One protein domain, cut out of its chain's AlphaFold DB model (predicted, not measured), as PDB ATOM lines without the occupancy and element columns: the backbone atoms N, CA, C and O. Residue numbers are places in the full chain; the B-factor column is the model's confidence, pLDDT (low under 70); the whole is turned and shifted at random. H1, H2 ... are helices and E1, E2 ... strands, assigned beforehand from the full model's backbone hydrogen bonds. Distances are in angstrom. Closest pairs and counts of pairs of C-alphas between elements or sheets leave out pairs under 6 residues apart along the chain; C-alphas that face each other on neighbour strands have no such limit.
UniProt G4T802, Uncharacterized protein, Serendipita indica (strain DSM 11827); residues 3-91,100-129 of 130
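This is residues 3 to 91 and 100 to 129 of the 130 residues of an uncharacterized protein of Serendipita indica (strain DSM 11827) (UniProt G4T802). One helix, H1, lies in the middle, slantwise over one face of a twisted four-stranded sheet, and a longer helix, H2, runs beside it; the long stretch of residues 18 to 42 loops round the side of H1 away from the sheet. Both ends of H2 stick out, residues 100 to 107 and, with the two residues after it, 124 to 129. The printed part has 119 residues, with two named helices and four named strands in the order E1 E2 E3 H1 E4 H2; the sheet, E1 E4 E2 E3, is mixed, and the class is mixed, helices and strands. The whole is compact, with a radius of gyration of the C-alphas of 14.4 A and spans of 41 by 29 by 27 A.

Start with the sheet: E1, residues 3 to 5, is an edge strand, parallel to E4, residues 82 to 87, and N 4 and O 85 are 2.8 A apart, within hydrogen-bond range. E4 is antiparallel to E2, residues 12 to 17, with N 14 and O 84 at 2.9 A. E2 forms a hairpin with the other edge strand, E3, residues 43 to 48; look for N 15 and O 45 at 2.8 A. Next find H1, residues 54 to 74, on one face of the sheet, two layers in all, a helix and a sheet. Its height over the sheet is 7.7 A, it lies over E4 and E2, and its line stands at 46 degrees to that of E4 on the local plane, slantwise to the strands. Its closest C-alphas to E4 are those of Ala 68 and Val 82, 5.9 A apart. E3, H1 and E4 form a split strand-helix-strand unit, two strands running the same way with E2 between them, and its crossover is left-handed. H2, residues 100 to 127, touches H1 at a shallow tilt of 30 degrees, the same way; the closest C-alphas, of Tyr 74 and Leu 119, are 6.7 A apart. H2 only grazes the sheet, with its residues 111 to 115. In H1 every O i to N i+4 pair is within hydrogen-bond range, in H2 23 of 24.

Find C-alpha 3 at (9.031, 18.276, 40.023), where E1 begins, 6.0 A long. E2 measures 16.2 A, E3 15.6 A and E4 16.1 A. H1 runs 30.4 A from C-alpha 54 at (-10.283, 17.822, 50.453). H2 runs 41.7 A to C-alpha 127 at (30.389, 10.877, 41.724).

The C-alphas of Gly 100 and Ala 129 are the two farthest apart, at 45.3 A. Residues 92 to 99 are not printed, and C-alphas 91 and 100 are 10.3 A apart across this cut. The link from E2 to E3 is long, 25 residues. The mean pLDDT of the printed part is 82.6; look for values under 70 at residues 29 to 33, 50 to 53, 76 to 78, 90 to 91, 100 to 101 and 126 to 129.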
ATOM      1  N   LEU A   3      10.226  18.058  40.829       91.44
ATOM      2  CA  LEU A   3       9.031  18.276  40.023       91.44
ATOM      3  C   LEU A   3       8.524  16.930  39.499       91.44
ATOM      4  O   LEU A   3       9.226  16.245  38.761       91.44
ATOM      5  N   VAL A   4       7.292  16.583  39.853       90.62
ATOM      6  CA  VAL A   4       6.545  15.436  39.336       90.62
ATOM      7  C   VAL A   4       5.352  15.987  38.565       90.62
ATOM      8  O   VAL A   4       4.369  16.450  39.140       90.62
ATOM      9  N   THR A   5       5.462  15.987  37.240       88.62
ATOM     10  CA  THR A   5       4.534  16.695  36.350       88.62
ATOM     11  C   THR A   5       3.902  15.744  35.348       88.62
ATOM     12  O   THR A   5       4.598  14.975  34.687       88.62
ATOM     13  N   GLN A   6       2.594  15.876  35.151       83.00
ATOM     14  CA  GLN A   6       1.888  15.327  34.000       83.00
ATOM     15  C   GLN A   6       1.484  16.467  33.055       83.00
ATOM     16  O   GLN A   6       0.973  17.502  33.487       83.00
ATOM     17  N   LEU A   7       1.673  16.260  31.745       77.94
ATOM     18  CA  LEU A   7       1.226  17.178  30.682       77.94
ATOM     19  C   LEU A   7       1.835  18.596  30.750       77.94
ATOM     20  O   LEU A   7       1.192  19.560  30.336       77.94
ATOM     21  N   GLY A   8       3.050  18.737  31.287       75.12
ATOM     22  CA  GLY A   8       3.773  20.015  31.334       75.12
ATOM     23  C   GLY A   8       3.189  21.048  32.305       75.12
ATOM     24  O   GLY A   8       3.454  22.240  32.163       75.12
ATOM     25  N   LYS A   9       2.374  20.619  33.276       79.19
ATOM     26  CA  LYS A   9       1.807  21.486  34.319       79.19
ATOM     27  C   LYS A   9       2.622  21.365  35.601       79.19
ATOM     28  O   LYS A   9       3.027  20.270  35.957       79.19
ATOM     29  N   VAL A  10       2.794  22.465  36.334       72.94
ATOM     30  CA  VAL A  10       3.464  22.445  37.653       72.94
ATOM     31  C   VAL A  10       2.527  21.953  38.761       72.94
ATOM     32  O   VAL A  10       2.971  21.277  39.682       72.94
ATOM     33  N   GLY A  11       1.221  22.215  38.640       84.31
ATOM     34  CA  GLY A  11       0.226  21.762  39.616       84.31
ATOM     35  C   GLY A  11       0.373  22.473  40.961       84.31
ATOM     36  O   GLY A  11       0.405  23.703  40.994       84.31
ATOM     37  N   ALA A  12       0.418  21.702  42.048       87.69
ATOM     38  CA  ALA A  12       0.606  22.194  43.407       87.69
ATOM     39  C   ALA A  12       2.095  22.216  43.778       87.69
ATOM     40  O   ALA A  12       2.796  21.228  43.591       87.69
ATOM     41  N   LEU A  13       2.575  23.324  44.338       91.88
ATOM     42  CA  LEU A  13       3.895  23.438  44.951       91.88
ATOM     43  C   LEU A  13       3.742  23.351  46.461       91.88
ATOM     44  O   LEU A  13       3.092  24.198  47.074       91.88
ATOM     45  N   VAL A  14       4.369  22.346  47.056       94.06
ATOM     46  CA  VAL A  14       4.308  22.075  48.490       94.06
ATOM     47  C   VAL A  14       5.722  21.944  49.027       94.06
ATOM     48  O   VAL A  14       6.554  21.228  48.474       94.06
ATOM     49  N   GLN A  15       6.009  22.660  50.104       94.81
ATOM     50  CA  GLN A  15       7.255  22.531  50.837       94.81
ATOM     51  C   GLN A  15       7.073  21.542  51.982       94.81
ATOM     52  O   GLN A  15       6.191  21.725  52.817       94.81
ATOM     53  N   ALA A  16       7.940  20.540  52.044       94.94
ATOM     54  CA  ALA A  16       8.042  19.600  53.144       94.94
ATOM     55  C   ALA A  16       9.251  19.937  54.025       94.94
ATOM     56  O   ALA A  16      10.354  20.184  53.524       94.94
ATOM     57  N   THR A  17       9.058  19.930  55.339       94.25
ATOM     58  CA  THR A  17      10.125  20.124  56.327       94.25
ATOM     59  C   THR A  17      10.036  19.083  57.435       94.25
ATOM     60  O   THR A  17       8.965  18.550  57.726       94.25
ATOM     61  N   ILE A  18      11.176  18.796  58.062       91.31
ATOM     62  CA  ILE A  18      11.276  17.950  59.253       91.31
ATOM     63  C   ILE A  18      11.913  18.744  60.393       91.31
ATOM     64  O   ILE A  18      12.933  19.406  60.173       91.31
ATOM     65  N   PRO A  19      11.357  18.680  61.615       89.25
ATOM     66  CA  PRO A  19      11.965  19.309  62.777       89.25
ATOM     67  C   PRO A  19      13.385  18.781  63.045       89.25
ATOM     68  O   PRO A  19      13.675  17.606  62.790       89.25
ATOM     69  N   PRO A  20      14.273  19.599  63.638       84.75
ATOM     70  CA  PRO A  20      15.640  19.189  63.967       84.75
ATOM     71  C   PRO A  20      15.703  18.051  65.002       84.75
ATOM     72  O   PRO A  20      16.722  17.378  65.119       84.75
ATOM     73  N   THR A  21      14.619  17.816  65.742       86.19
ATOM     74  CA  THR A  21      14.513  16.786  66.783       86.19
ATOM     75  C   THR A  21      14.235  15.383  66.244       86.19
ATOM     76  O   THR A  21      14.435  14.414  66.967       86.19
ATOM     77  N   ILE A  22      13.782  15.254  64.993       85.19
ATOM     78  CA  ILE A  22      13.419  13.963  64.388       85.19
ATOM     79  C   ILE A  22      14.594  13.435  63.564       85.19
ATOM     80  O   ILE A  22      15.190  14.227  62.839       85.19
ATOM     81  N   PRO A  23      14.984  12.154  63.658       83.56
ATOM     82  CA  PRO A  23      16.038  11.598  62.812       83.56
ATOM     83  C   PRO A  23      15.678  11.696  61.322       83.56
ATOM     84  O   PRO A  23      14.509  11.647  60.944       83.56
ATOM     85  N   VAL A  24      16.696  11.868  60.476       82.12
ATOM     86  CA  VAL A  24      16.503  11.838  59.019       82.12
ATOM     87  C   VAL A  24      16.213  10.390  58.612       82.12
ATOM     88  O   VAL A  24      16.906   9.504  59.114       82.12
ATOM     89  N   PRO A  25      15.221  10.137  57.741       82.12
ATOM     90  CA  PRO A  25      14.942   8.804  57.219       82.12
ATOM     91  C   PRO A  25      16.186   8.146  56.615       82.12
ATOM     92  O   PRO A  25      16.915   8.775  55.846       82.12
ATOM     93  N   GLU A  26      16.417   6.878  56.942       80.62
ATOM     94  CA  GLU A  26      17.516   6.101  56.369       80.62
ATOM     95  C   GLU A  26      17.147   5.575  54.979       80.62
ATOM     96  O   GLU A  26      15.974   5.346  54.665       80.62
ATOM     97  N   LYS A  27      18.154   5.396  54.120       77.81
ATOM     98  CA  LYS A  27      17.962   4.801  52.797       77.81
ATOM     99  C   LYS A  27      17.518   3.342  52.967       77.81
ATOM    100  O   LYS A  27      18.205   2.603  53.668       77.81
ATOM    101  N   PRO A  28      16.411   2.905  52.339       71.88
ATOM    102  CA  PRO A  28      15.986   1.514  52.435       71.88
ATOM    103  C   PRO A  28      17.062   0.580  51.860       71.88
ATOM    104  O   PRO A  28      17.592   0.825  50.777       71.88
ATOM    105  N   GLU A  29      17.370  -0.499  52.586       65.12
ATOM    106  CA  GLU A  29      18.442  -1.457  52.257       65.12
ATOM    107  C   GLU A  29      18.162  -2.286  50.990       65.12
ATOM    108  O   GLU A  29      19.071  -2.895  50.427       65.12
ATOM    109  N   SER A  30      16.913  -2.301  50.511       58.53
ATOM    110  CA  SER A  30      16.522  -2.979  49.277       58.53
ATOM    111  C   SER A  30      15.625  -2.083  48.415       58.53
ATOM    112  O   SER A  30      14.619  -1.574  48.914       58.53
ATOM    113  N   PRO A  31      15.916  -1.936  47.105       55.66
ATOM    114  CA  PRO A  31      15.024  -1.256  46.163       55.66
ATOM    115  C   PRO A  31      13.720  -2.039  45.919       55.66
ATOM    116  O   PRO A  31      12.756  -1.495  45.383       55.66
ATOM    117  N   ALA A  32      13.665  -3.315  46.317       48.62
ATOM    118  CA  ALA A  32      12.513  -4.180  46.112       48.62
ATOM    119  C   ALA A  32      11.514  -4.078  47.279       48.62
ATOM    120  O   ALA A  32      11.484  -4.919  48.174       48.62
ATOM    121  N   GLY A  33      10.646  -3.064  47.228       56.91
ATOM    122  CA  GLY A  33       9.270  -3.194  47.727       56.91
ATOM    123  C   GLY A  33       8.879  -2.450  49.005       56.91
ATOM    124  O   GLY A  33       7.681  -2.385  49.286       56.91
ATOM    125  N   ALA A  34       9.809  -1.844  49.746       70.31
ATOM    126  CA  ALA A  34       9.474  -1.033  50.919       70.31
ATOM    127  C   ALA A  34       9.836   0.438  50.677       70.31
ATOM    128  O   ALA A  34      11.005   0.817  50.670       70.31
ATOM    129  N   LEU A  35       8.816   1.273  50.460       83.50
ATOM    130  CA  LEU A  35       8.983   2.723  50.515       83.50
ATOM    131  C   LEU A  35       9.304   3.129  51.964       83.50
ATOM    132  O   LEU A  35       8.710   2.555  52.879       83.50
ATOM    133  N   PRO A  36      10.219   4.087  52.195       87.62
ATOM    134  CA  PRO A  36      10.537   4.534  53.545       87.62
ATOM    135  C   PRO A  36       9.312   5.185  54.184       87.62
ATOM    136  O   PRO A  36       8.562   5.895  53.509       87.62
ATOM    137  N   GLU A  37       9.115   4.959  55.477       87.31
ATOM    138  CA  GLU A  37       7.995   5.559  56.194       87.31
ATOM    139  C   GLU A  37       8.205   7.076  56.348       87.31
ATOM    140  O   GLU A  37       9.282   7.505  56.781       87.31
ATOM    141  N   PRO A  38       7.205   7.909  56.002       88.62
ATOM    142  CA  PRO A  38       7.303   9.340  56.222       88.62
ATOM    143  C   PRO A  38       7.443   9.694  57.711       88.62
ATOM    144  O   PRO A  38       6.752   9.119  58.552       88.62
ATOM    145  N   PRO A  39       8.279  10.682  58.070       89.12
ATOM    146  CA  PRO A  39       8.402  11.144  59.447       89.12
ATOM    147  C   PRO A  39       7.068  11.625  60.025       89.12
ATOM    148  O   PRO A  39       6.401  12.474  59.435       89.12
ATOM    149  N   VAL A  40       6.732  11.182  61.239       86.00
ATOM    150  CA  VAL A  40       5.469  11.537  61.919       86.00
ATOM    151  C   VAL A  40       5.262  13.041  62.127       86.00
ATOM    152  O   VAL A  40       4.132  13.499  62.235       86.00
ATOM    153  N   ALA A  41       6.348  13.816  62.191       89.75
ATOM    154  CA  ALA A  41       6.311  15.262  62.401       89.75
ATOM    155  C   ALA A  41       6.647  16.060  61.131       89.75
ATOM    156  O   ALA A  41       7.087  17.207  61.226       89.75
ATOM    157  N   ILE A  42       6.502  15.453  59.949       93.12
ATOM    158  CA  ILE A  42       6.653  16.169  58.685       93.12
ATOM    159  C   ILE A  42       5.642  17.320  58.612       93.12
ATOM    160  O   ILE A  42       4.457  17.151  58.898       93.12
ATOM    161  N   SER A  43       6.109  18.509  58.238       94.69
ATOM    162  CA  SER A  43       5.248  19.673  58.030       94.69
ATOM    163  C   SER A  43       5.164  19.986  56.543       94.69
ATOM    164  O   SER A  43       6.190  20.146  55.879       94.69
ATOM    165  N   LEU A  44       3.937  20.061  56.028       94.31
ATOM    166  CA  LEU A  44       3.641  20.390  54.639       94.31
ATOM    167  C   LEU A  44       3.079  21.811  54.560       94.31
ATOM    168  O   LEU A  44       2.103  22.151  55.221       94.31
ATOM    169  N   THR A  45       3.714  22.658  53.756       94.12
ATOM    170  CA  THR A  45       3.292  24.041  53.508       94.12
ATOM    171  C   THR A  45       2.988  24.211  52.025       94.12
ATOM    172  O   THR A  45       3.900  24.180  51.198       94.12
ATOM    173  N   HIS A  46       1.719  24.403  51.667       91.88
ATOM    174  CA  HIS A  46       1.326  24.680  50.283       91.88
ATOM    175  C   HIS A  46       1.737  26.105  49.900       91.88
ATOM    176  O   HIS A  46       1.255  27.076  50.477       91.88
ATOM    177  N   LEU A  47       2.632  26.223  48.924       89.94
ATOM    178  CA  LEU A  47       3.152  27.497  48.434       89.94
ATOM    179  C   LEU A  47       2.313  28.047  47.275       89.94
ATOM    180  O   LEU A  47       2.127  29.256  47.161       89.94
ATOM    181  N   MET A  48       1.825  27.169  46.394       85.31
ATOM    182  CA  MET A  48       1.061  27.548  45.202       85.31
ATOM    183  C   MET A  48       0.206  26.377  44.717       85.31
ATOM    184  O   MET A  48       0.633  25.236  44.819       85.31
ATOM    185  N   GLY A  49      -0.966  26.655  44.138       74.19
ATOM    186  CA  GLY A  49      -1.862  25.627  43.602       74.19
ATOM    187  C   GLY A  49      -2.526  24.818  44.716       74.19
ATOM    188  O   GLY A  49      -1.940  23.897  45.271       74.19
ATOM    189  N   THR A  50      -3.764  25.162  45.059       64.31
ATOM    190  CA  THR A  50      -4.557  24.391  46.021       64.31
ATOM    191  C   THR A  50      -5.354  23.323  45.288       64.31
ATOM    192  O   THR A  50      -5.964  23.597  44.249       64.31
ATOM    193  N   ALA A  51      -5.400  22.113  45.841       61.84
ATOM    194  CA  ALA A  51      -6.411  21.150  45.440       61.84
ATOM    195  C   ALA A  51      -7.797  21.768  45.697       61.84
ATOM    196  O   ALA A  51      -8.040  22.329  46.760       61.84
ATOM    197  N   GLN A  52      -8.699  21.715  44.714       61.47
ATOM    198  CA  GLN A  52     -10.047  22.285  44.865       61.47
ATOM    199  C   GLN A  52     -10.953  21.454  45.791       61.47
ATOM    200  O   GLN A  52     -12.091  21.841  46.030       61.47
ATOM    201  N   ASP A  53     -10.463  20.310  46.274       69.38
ATOM    202  CA  ASP A  53     -11.219  19.305  47.011       69.38
ATOM    203  C   ASP A  53     -10.353  18.678  48.115       69.38
ATOM    204  O   ASP A  53      -9.151  18.476  47.908       69.38
ATOM    205  N   ILE A  54     -10.962  18.362  49.262       72.88
ATOM    206  CA  ILE A  54     -10.283  17.822  50.453       72.88
ATOM    207  C   ILE A  54      -9.627  16.477  50.139       72.88
ATOM    208  O   ILE A  54      -8.485  16.240  50.523       72.88
ATOM    209  N   GLU A  55     -10.306  15.606  49.390       74.44
ATOM    210  CA  GLU A  55      -9.764  14.293  49.033       74.44
ATOM    211  C   GLU A  55      -8.513  14.439  48.154       74.44
ATOM    212  O   GLU A  55      -7.492  13.783  48.359       74.44
ATOM    213  N   SER A  56      -8.557  15.385  47.212       78.69
ATOM    214  CA  SER A  56      -7.427  15.687  46.330       78.69
ATOM    215  C   SER A  56      -6.249  16.316  47.084       78.69
ATOM    216  O   SER A  56      -5.098  16.119  46.684       78.69
ATOM    217  N   GLN A  57      -6.514  17.047  48.171       84.19
ATOM    218  CA  GLN A  57      -5.470  17.573  49.046       84.19
ATOM    219  C   GLN A  57      -4.793  16.449  49.829       84.19
ATOM    220  O   GLN A  57      -3.574  16.331  49.764       84.19
ATOM    221  N   THR A  58      -5.566  15.556  50.450       88.38
ATOM    222  CA  THR A  58      -5.028  14.395  51.175       88.38
ATOM    223  C   THR A  58      -4.139  13.532  50.281       88.38
ATOM    224  O   THR A  58      -3.040  13.150  50.677       88.38
ATOM    225  N   VAL A  59      -4.564  13.264  49.041       88.12
ATOM    226  CA  VAL A  59      -3.736  12.527  48.073       88.12
ATOM    227  C   VAL A  59      -2.453  13.296  47.757       88.12
ATOM    228  O   VAL A  59      -1.375  12.710  47.765       88.12
ATOM    229  N   THR A  60      -2.540  14.606  47.517       89.25
ATOM    230  CA  THR A  60      -1.358  15.449  47.273       89.25
ATOM    231  C   THR A  60      -0.366  15.350  48.432       89.25
ATOM    232  O   THR A  60       0.820  15.124  48.200       89.25
ATOM    233  N   ASP A  61      -0.851  15.428  49.667       92.00
ATOM    234  CA  ASP A  61      -0.030  15.396  50.875       92.00
ATOM    235  C   ASP A  61       0.652  14.037  51.081       92.00
ATOM    236  O   ASP A  61       1.831  13.978  51.440       92.00
ATOM    237  N   ILE A  62      -0.034  12.932  50.768       92.25
ATOM    238  CA  ILE A  62       0.550  11.581  50.783       92.25
ATOM    239  C   ILE A  62       1.679  11.460  49.750       92.25
ATOM    240  O   ILE A  62       2.764  10.974  50.064       92.25
ATOM    241  N   TYR A  63       1.467  11.936  48.520       92.88
ATOM    242  CA  TYR A  63       2.518  11.911  47.497       92.88
ATOM    243  C   TYR A  63       3.707  12.792  47.893       92.88
ATOM    244  O   TYR A  63       4.853  12.355  47.803       92.88
ATOM    245  N   VAL A  64       3.454  14.021  48.350       94.38
ATOM    246  CA  VAL A  64       4.504  14.973  48.730       94.38
ATOM    247  C   VAL A  64       5.314  14.455  49.912       94.38
ATOM    248  O   VAL A  64       6.542  14.507  49.865       94.38
ATOM    249  N   SER A  65       4.656  13.937  50.952       94.69
ATOM    250  CA  SER A  65       5.340  13.391  52.129       94.69
ATOM    251  C   SER A  65       6.236  12.209  51.766       94.69
ATOM    252  O   SER A  65       7.396  12.171  52.180       94.69
ATOM    253  N   GLN A  66       5.756  11.297  50.917       94.06
ATOM    254  CA  GLN A  66       6.553  10.165  50.452       94.06
ATOM    255  C   GLN A  66       7.745  10.603  49.590       94.06
ATOM    256  O   GLN A  66       8.861  10.123  49.795       94.06
ATOM    257  N   ILE A  67       7.539  11.539  48.660       94.12
ATOM    258  CA  ILE A  67       8.607  12.080  47.806       94.12
ATOM    259  C   ILE A  67       9.667  12.787  48.652       94.12
ATOM    260  O   ILE A  67      10.856  12.547  48.467       94.12
ATOM    261  N   ALA A  68       9.258  13.639  49.594       93.81
ATOM    262  CA  ALA A  68      10.184  14.340  50.479       93.81
ATOM    263  C   ALA A  68      11.012  13.360  51.319       93.81
ATOM    264  O   ALA A  68      12.223  13.525  51.445       93.81
ATOM    265  N   THR A  69      10.372  12.297  51.808       92.44
ATOM    266  CA  THR A  69      11.038  11.215  52.541       92.44
ATOM    267  C   THR A  69      12.088  10.526  51.676       92.44
ATOM    268  O   THR A  69      13.228  10.393  52.106       92.44
ATOM    269  N   LEU A  70      11.753  10.177  50.429       91.38
ATOM    270  CA  LEU A  70      12.718   9.617  49.479       91.38
ATOM    271  C   LEU A  70      13.890  10.573  49.224       91.38
ATOM    272  O   LEU A  70      15.040  10.147  49.224       91.38
ATOM    273  N   VAL A  71      13.635  11.871  49.063       91.56
ATOM    274  CA  VAL A  71      14.715  12.854  48.893       91.56
ATOM    275  C   VAL A  71      15.651  12.852  50.097       91.56
ATOM    276  O   VAL A  71      16.862  12.802  49.909       91.56
ATOM    277  N   TRP A  72      15.116  12.865  51.317       90.50
ATOM    278  CA  TRP A  72      15.933  12.832  52.531       90.50
ATOM    279  C   TRP A  72      16.722  11.527  52.691       90.50
ATOM    280  O   TRP A  72      17.877  11.579  53.111       90.50
ATOM    281  N   CYS A  73      16.149  10.384  52.299       89.19
ATOM    282  CA  CYS A  73      16.838   9.092  52.282       89.19
ATOM    283  C   CYS A  73      18.046   9.079  51.330       89.19
ATOM    284  O   CYS A  73      19.104   8.555  51.673       89.19
ATOM    285  N   TYR A  74      17.883   9.612  50.115       86.69
ATOM    286  CA  TYR A  74      18.892   9.527  49.050       86.69
ATOM    287  C   TYR A  74      19.897  10.689  49.092       86.69
ATOM    288  O   TYR A  74      21.049  10.529  48.705       86.69
ATOM    289  N   MET A  75      19.512  11.854  49.610       81.81
ATOM    290  CA  MET A  75      20.405  13.002  49.808       81.81
ATOM    291  C   MET A  75      20.912  13.047  51.252       81.81
ATOM    292  O   MET A  75      20.672  14.010  51.988       81.81
ATOM    293  N   SER A  76      21.579  11.964  51.658       68.06
ATOM    294  CA  SER A  76      22.045  11.747  53.032       68.06
ATOM    295  C   SER A  76      22.771  12.970  53.620       68.06
ATOM    296  O   SER A  76      23.580  13.630  52.970       68.06
ATOM    297  N   GLY A  77      22.450  13.295  54.878       64.81
ATOM    298  CA  GLY A  77      23.083  14.386  55.633       64.81
ATOM    299  C   GLY A  77      22.416  15.758  55.514       64.81
ATOM    300  O   GLY A  77      22.833  16.692  56.199       64.81
ATOM    301  N   VAL A  78      21.355  15.901  54.714       68.75
ATOM    302  CA  VAL A  78      20.744  17.205  54.436       68.75
ATOM    303  C   VAL A  78      19.282  17.258  54.903       68.75
ATOM    304  O   VAL A  78      18.373  16.782  54.234       68.75
ATOM    305  N   ARG A  79      19.031  17.920  56.044       78.88
ATOM    306  CA  ARG A  79      17.682  18.222  56.596       78.88
ATOM    307  C   ARG A  79      16.991  19.403  55.901       78.88
ATOM    308  O   ARG A  79      16.153  20.082  56.495       78.88
ATOM    309  N   ASN A  80      17.384  19.709  54.669       88.00
ATOM    310  CA  ASN A  80      16.885  20.899  54.001       88.00
ATOM    311  C   ASN A  80      15.391  20.749  53.694       88.00
ATOM    312  O   ASN A  80      14.929  19.642  53.387       88.00
ATOM    313  N   PRO A  81      14.642  21.864  53.724       92.31
ATOM    314  CA  PRO A  81      13.302  21.912  53.167       92.31
ATOM    315  C   PRO A  81      13.286  21.370  51.735       92.31
ATOM    316  O   PRO A  81      14.092  21.777  50.893       92.31
ATOM    317  N   VAL A  82      12.351  20.467  51.448       93.62
ATOM    318  CA  VAL A  82      12.158  19.899  50.113       93.62
ATOM    319  C   VAL A  82      10.929  20.540  49.500       93.62
ATOM    320  O   VAL A  82       9.815  20.354  49.975       93.62
ATOM    321  N   VAL A  83      11.124  21.295  48.423       94.81
ATOM    322  CA  VAL A  83      10.013  21.794  47.606       94.81
ATOM    323  C   VAL A  83       9.667  20.746  46.552       94.81
ATOM    324  O   VAL A  83      10.529  20.384  45.741       94.81
ATOM    325  N   VAL A  84       8.417  20.285  46.578       94.38
ATOM    326  CA  VAL A  84       7.821  19.327  45.642       94.38
ATOM    327  C   VAL A  84       6.765  20.046  44.808       94.38
ATOM    328  O   VAL A  84       5.787  20.560  45.346       94.38
ATOM    329  N   GLY A  85       6.952  20.086  43.490       92.81
ATOM    330  CA  GLY A  85       5.884  20.431  42.554       92.81
ATOM    331  C   GLY A  85       5.208  19.169  42.052       92.81
ATOM    332  O   GLY A  85       5.884  18.301  41.506       92.81
ATOM    333  N   LEU A  86       3.900  19.060  42.250       90.94
ATOM    334  CA  LEU A  86       3.108  17.889  41.916       90.94
ATOM    335  C   LEU A  86       1.929  18.274  41.020       90.94
ATOM    336  O   LEU A  86       1.011  18.982  41.435       90.94
ATOM    337  N   ALA A  87       1.908  17.734  39.804       88.56
ATOM    338  CA  ALA A  87       0.772  17.817  38.897       88.56
ATOM    339  C   ALA A  87       0.310  16.420  38.492       88.56
ATOM    340  O   ALA A  87       0.832  15.828  37.548       88.56
ATOM    341  N   LEU A  88      -0.707  15.917  39.188       82.50
ATOM    342  CA  LEU A  88      -1.383  14.670  38.844       82.50
ATOM    343  C   LEU A  88      -2.731  14.973  38.192       82.50
ATOM    344  O   LEU A  88      -3.463  15.874  38.611       82.50
ATOM    345  N   LYS A  89      -3.081  14.224  37.146       77.50
ATOM    346  CA  LYS A  89      -4.398  14.323  36.520       77.50
ATOM    347  C   LYS A  89      -5.462  13.800  37.490       77.50
ATOM    348  O   LYS A  89      -5.448  12.624  37.847       77.50
ATOM    349  N   ARG A  90      -6.419  14.660  37.862       68.12
ATOM    350  CA  ARG A  90      -7.630  14.246  38.590       68.12
ATOM    351  C   ARG A  90      -8.385  13.234  37.731       68.12
ATOM    352  O   ARG A  90      -8.622  13.494  36.547       68.12
ATOM    353  N   ARG A  91      -8.737  12.083  38.300       64.25
ATOM    354  CA  ARG A  91      -9.650  11.152  37.637       64.25
ATOM    355  C   ARG A  91     -11.099  11.444  38.030       64.25
ATOM    356  O   ARG A  91     -11.320  11.999  39.105       64.25
ATOM    357  N   GLY A 100     -11.029   0.406  41.571       60.44
ATOM    358  CA  GLY A 100     -10.305   1.684  41.603       60.44
ATOM    359  C   GLY A 100      -9.055   1.682  42.497       60.44
ATOM    360  O   GLY A 100      -8.003   2.171  42.085       60.44
ATOM    361  N   ASP A 101      -9.134   1.075  43.684       66.19
ATOM    362  CA  ASP A 101      -8.088   1.124  44.725       66.19
ATOM    363  C   ASP A 101      -6.771   0.452  44.323       66.19
ATOM    364  O   ASP A 101      -5.683   0.991  44.558       66.19
ATOM    365  N   ALA A 102      -6.852  -0.700  43.653       71.38
ATOM    366  CA  ALA A 102      -5.674  -1.419  43.168       71.38
ATOM    367  C   ALA A 102      -4.893  -0.602  42.124       71.38
ATOM    368  O   ALA A 102      -3.658  -0.606  42.103       71.38
ATOM    369  N   ASP A 103      -5.606   0.154  41.292       81.62
ATOM    370  CA  ASP A 103      -5.006   0.997  40.267       81.62
ATOM    371  C   ASP A 103      -4.402   2.287  40.862       81.62
ATOM    372  O   ASP A 103      -3.359   2.748  40.394       81.62
ATOM    373  N   TYR A 104      -4.969   2.835  41.948       79.06
ATOM    374  CA  TYR A 104      -4.346   3.945  42.686       79.06
ATOM    375  C   TYR A 104      -3.021   3.539  43.325       79.06
ATOM    376  O   TYR A 104      -2.024   4.249  43.181       79.06
ATOM    377  N   ARG A 105      -2.995   2.385  44.000       82.88
ATOM    378  CA  ARG A 105      -1.779   1.872  44.636       82.88
ATOM    379  C   ARG A 105      -0.694   1.570  43.603       82.88
ATOM    380  O   ARG A 105       0.458   1.927  43.826       82.88
ATOM    381  N   THR A 106      -1.065   0.977  42.470       87.00
ATOM    382  CA  THR A 106      -0.135   0.707  41.362       87.00
ATOM    383  C   THR A 106       0.496   2.000  40.850       87.00
ATOM    384  O   THR A 106       1.716   2.117  40.838       87.00
ATOM    385  N   LYS A 107      -0.312   3.024  40.551       87.12
ATOM    386  CA  LYS A 107       0.184   4.323  40.062       87.12
ATOM    387  C   LYS A 107       1.042   5.068  41.068       87.12
ATOM    388  O   LYS A 107       2.013   5.720  40.688       87.12
ATOM    389  N   PHE A 108       0.680   4.986  42.344       89.25
ATOM    390  CA  PHE A 108       1.489   5.542  43.417       89.25
ATOM    391  C   PHE A 108       2.870   4.883  43.436       89.25
ATOM    392  O   PHE A 108       3.875   5.586  43.384       89.25
ATOM    393  N   ILE A 109       2.921   3.548  43.432       90.06
ATOM    394  CA  ILE A 109       4.177   2.790  43.420       90.06
ATOM    395  C   ILE A 109       4.993   3.119  42.167       90.06
ATOM    396  O   ILE A 109       6.163   3.460  42.297       90.06
ATOM    397  N   GLU A 110       4.384   3.107  40.980       89.88
ATOM    398  CA  GLU A 110       5.046   3.477  39.721       89.88
ATOM    399  C   GLU A 110       5.641   4.887  39.780       89.88
ATOM    400  O   GLU A 110       6.787   5.101  39.389       89.88
ATOM    401  N   THR A 111       4.891   5.851  40.321       91.00
ATOM    402  CA  THR A 111       5.378   7.225  40.498       91.00
ATOM    403  C   THR A 111       6.587   7.259  41.432       91.00
ATOM    404  O   THR A 111       7.567   7.936  41.131       91.00
ATOM    405  N   MET A 112       6.553   6.517  42.542       92.69
ATOM    406  CA  MET A 112       7.681   6.464  43.473       92.69
ATOM    407  C   MET A 112       8.894   5.747  42.878       92.69
ATOM    408  O   MET A 112      10.009   6.206  43.097       92.69
ATOM    409  N   CYS A 113       8.700   4.693  42.081       90.19
ATOM    410  CA  CYS A 113       9.778   4.049  41.329       90.19
ATOM    411  C   CYS A 113      10.459   5.044  40.381       90.19
ATOM    412  O   CYS A 113      11.677   5.171  40.419       90.19
ATOM    413  N   LEU A 114       9.687   5.830  39.622       91.25
ATOM    414  CA  LEU A 114      10.241   6.869  38.744       91.25
ATOM    415  C   LEU A 114      11.031   7.936  39.519       91.25
ATOM    416  O   LEU A 114      12.077   8.395  39.060       91.25
ATOM    417  N   VAL A 115      10.541   8.338  40.696       92.06
ATOM    418  CA  VAL A 115      11.245   9.290  41.569       92.06
ATOM    419  C   VAL A 115      12.552   8.687  42.085       92.06
ATOM    420  O   VAL A 115      13.577   9.365  42.057       92.06
ATOM    421  N   VAL A 116      12.536   7.426  42.518       90.88
ATOM    422  CA  VAL A 116      13.732   6.697  42.963       90.88
ATOM    423  C   VAL A 116      14.756   6.591  41.838       90.88
ATOM    424  O   VAL A 116      15.911   6.952  42.052       90.88
ATOM    425  N   ASP A 117      14.347   6.185  40.636       90.31
ATOM    426  CA  ASP A 117      15.240   6.084  39.478       90.31
ATOM    427  C   ASP A 117      15.900   7.435  39.165       90.31
ATOM    428  O   ASP A 117      17.110   7.510  38.939       90.31
ATOM    429  N   GLY A 118      15.126   8.524  39.220       90.38
ATOM    430  CA  GLY A 118      15.646   9.881  39.060       90.38
ATOM    431  C   GLY A 118      16.643  10.280  40.153       90.38
ATOM    432  O   GLY A 118      17.676  10.880  39.856       90.38
ATOM    433  N   LEU A 119      16.378   9.927  41.414       89.31
ATOM    434  CA  LEU A 119      17.290  10.187  42.534       89.31
ATOM    435  C   LEU A 119      18.605   9.403  42.400       89.31
ATOM    436  O   LEU A 119      19.674   9.978  42.596       89.31
ATOM    437  N   VAL A 120      18.539   8.132  42.001       87.88
ATOM    438  CA  VAL A 120      19.721   7.282  41.769       87.88
ATOM    439  C   VAL A 120      20.591   7.840  40.638       87.88
ATOM    440  O   VAL A 120      21.816   7.889  40.764       87.88
ATOM    441  N   GLN A 121      19.985   8.322  39.549       87.44
ATOM    442  CA  GLN A 121      20.719   8.968  38.450       87.44
ATOM    443  C   GLN A 121      21.450  10.245  38.900       87.44
ATOM    444  O   GLN A 121      22.560  10.527  38.434       87.44
ATOM    445  N   LEU A 122      20.856  11.010  39.824       83.94
ATOM    446  CA  LEU A 122      21.474  12.210  40.394       83.94
ATOM    447  C   LEU A 122      22.639  11.883  41.338       83.94
ATOM    448  O   LEU A 122      23.653  12.579  41.288       83.94
ATOM    449  N   GLU A 123      22.535  10.835  42.164       80.19
ATOM    450  CA  GLU A 123      23.655  10.353  42.994       80.19
ATOM    451  C   GLU A 123      24.849   9.925  42.120       80.19
ATOM    452  O   GLU A 123      25.989  10.325  42.369       80.19
ATOM    453  N   GLY A 124      24.588   9.166  41.048       72.81
ATOM    454  CA  GLY A 124      25.629   8.715  40.119       72.81
ATOM    455  C   GLY A 124      26.333   9.869  39.398       72.81
ATOM    456  O   GLY A 124      27.558   9.876  39.284       72.81
ATOM    457  N   SER A 125      25.579  10.893  38.989       71.31
ATOM    458  CA  SER A 125      26.129  12.068  38.296       71.31
ATOM    459  C   SER A 125      27.052  12.919  39.179       71.31
ATOM    460  O   SER A 125      27.970  13.554  38.665       71.31
ATOM    461  N   GLN A 126      26.850  12.925  40.502       60.56
ATOM    462  CA  GLN A 126      27.715  13.664  41.433       60.56
ATOM    463  C   GLN A 126      29.057  12.966  41.704       60.56
ATOM    464  O   GLN A 126      30.017  13.631  42.081       60.56
ATOM    465  N   THR A 127      29.160  11.653  41.464       58.25
ATOM    466  CA  THR A 127      30.389  10.877  41.724       58.25
ATOM    467  C   THR A 127      31.410  10.969  40.578       58.25
ATOM    468  O   THR A 127      32.602  10.804  40.803       58.25
ATOM    469  N   THR A 128      30.987  11.273  39.345       57.00
ATOM    470  CA  THR A 128      31.881  11.357  38.164       57.00
ATOM    471  C   THR A 128      32.605  12.707  38.021       57.00
ATOM    472  O   THR A 128      33.421  12.874  37.120       57.00
ATOM    473  N   ALA A 129      32.329  13.683  38.889       50.25
ATOM    474  CA  ALA A 129      32.898  15.033  38.816       50.25
ATOM    475  C   ALA A 129      34.076  15.282  39.786       50.25
ATOM    476  O   ALA A 129      34.371  16.440  40.085       50.25
TER     477      ALA A 129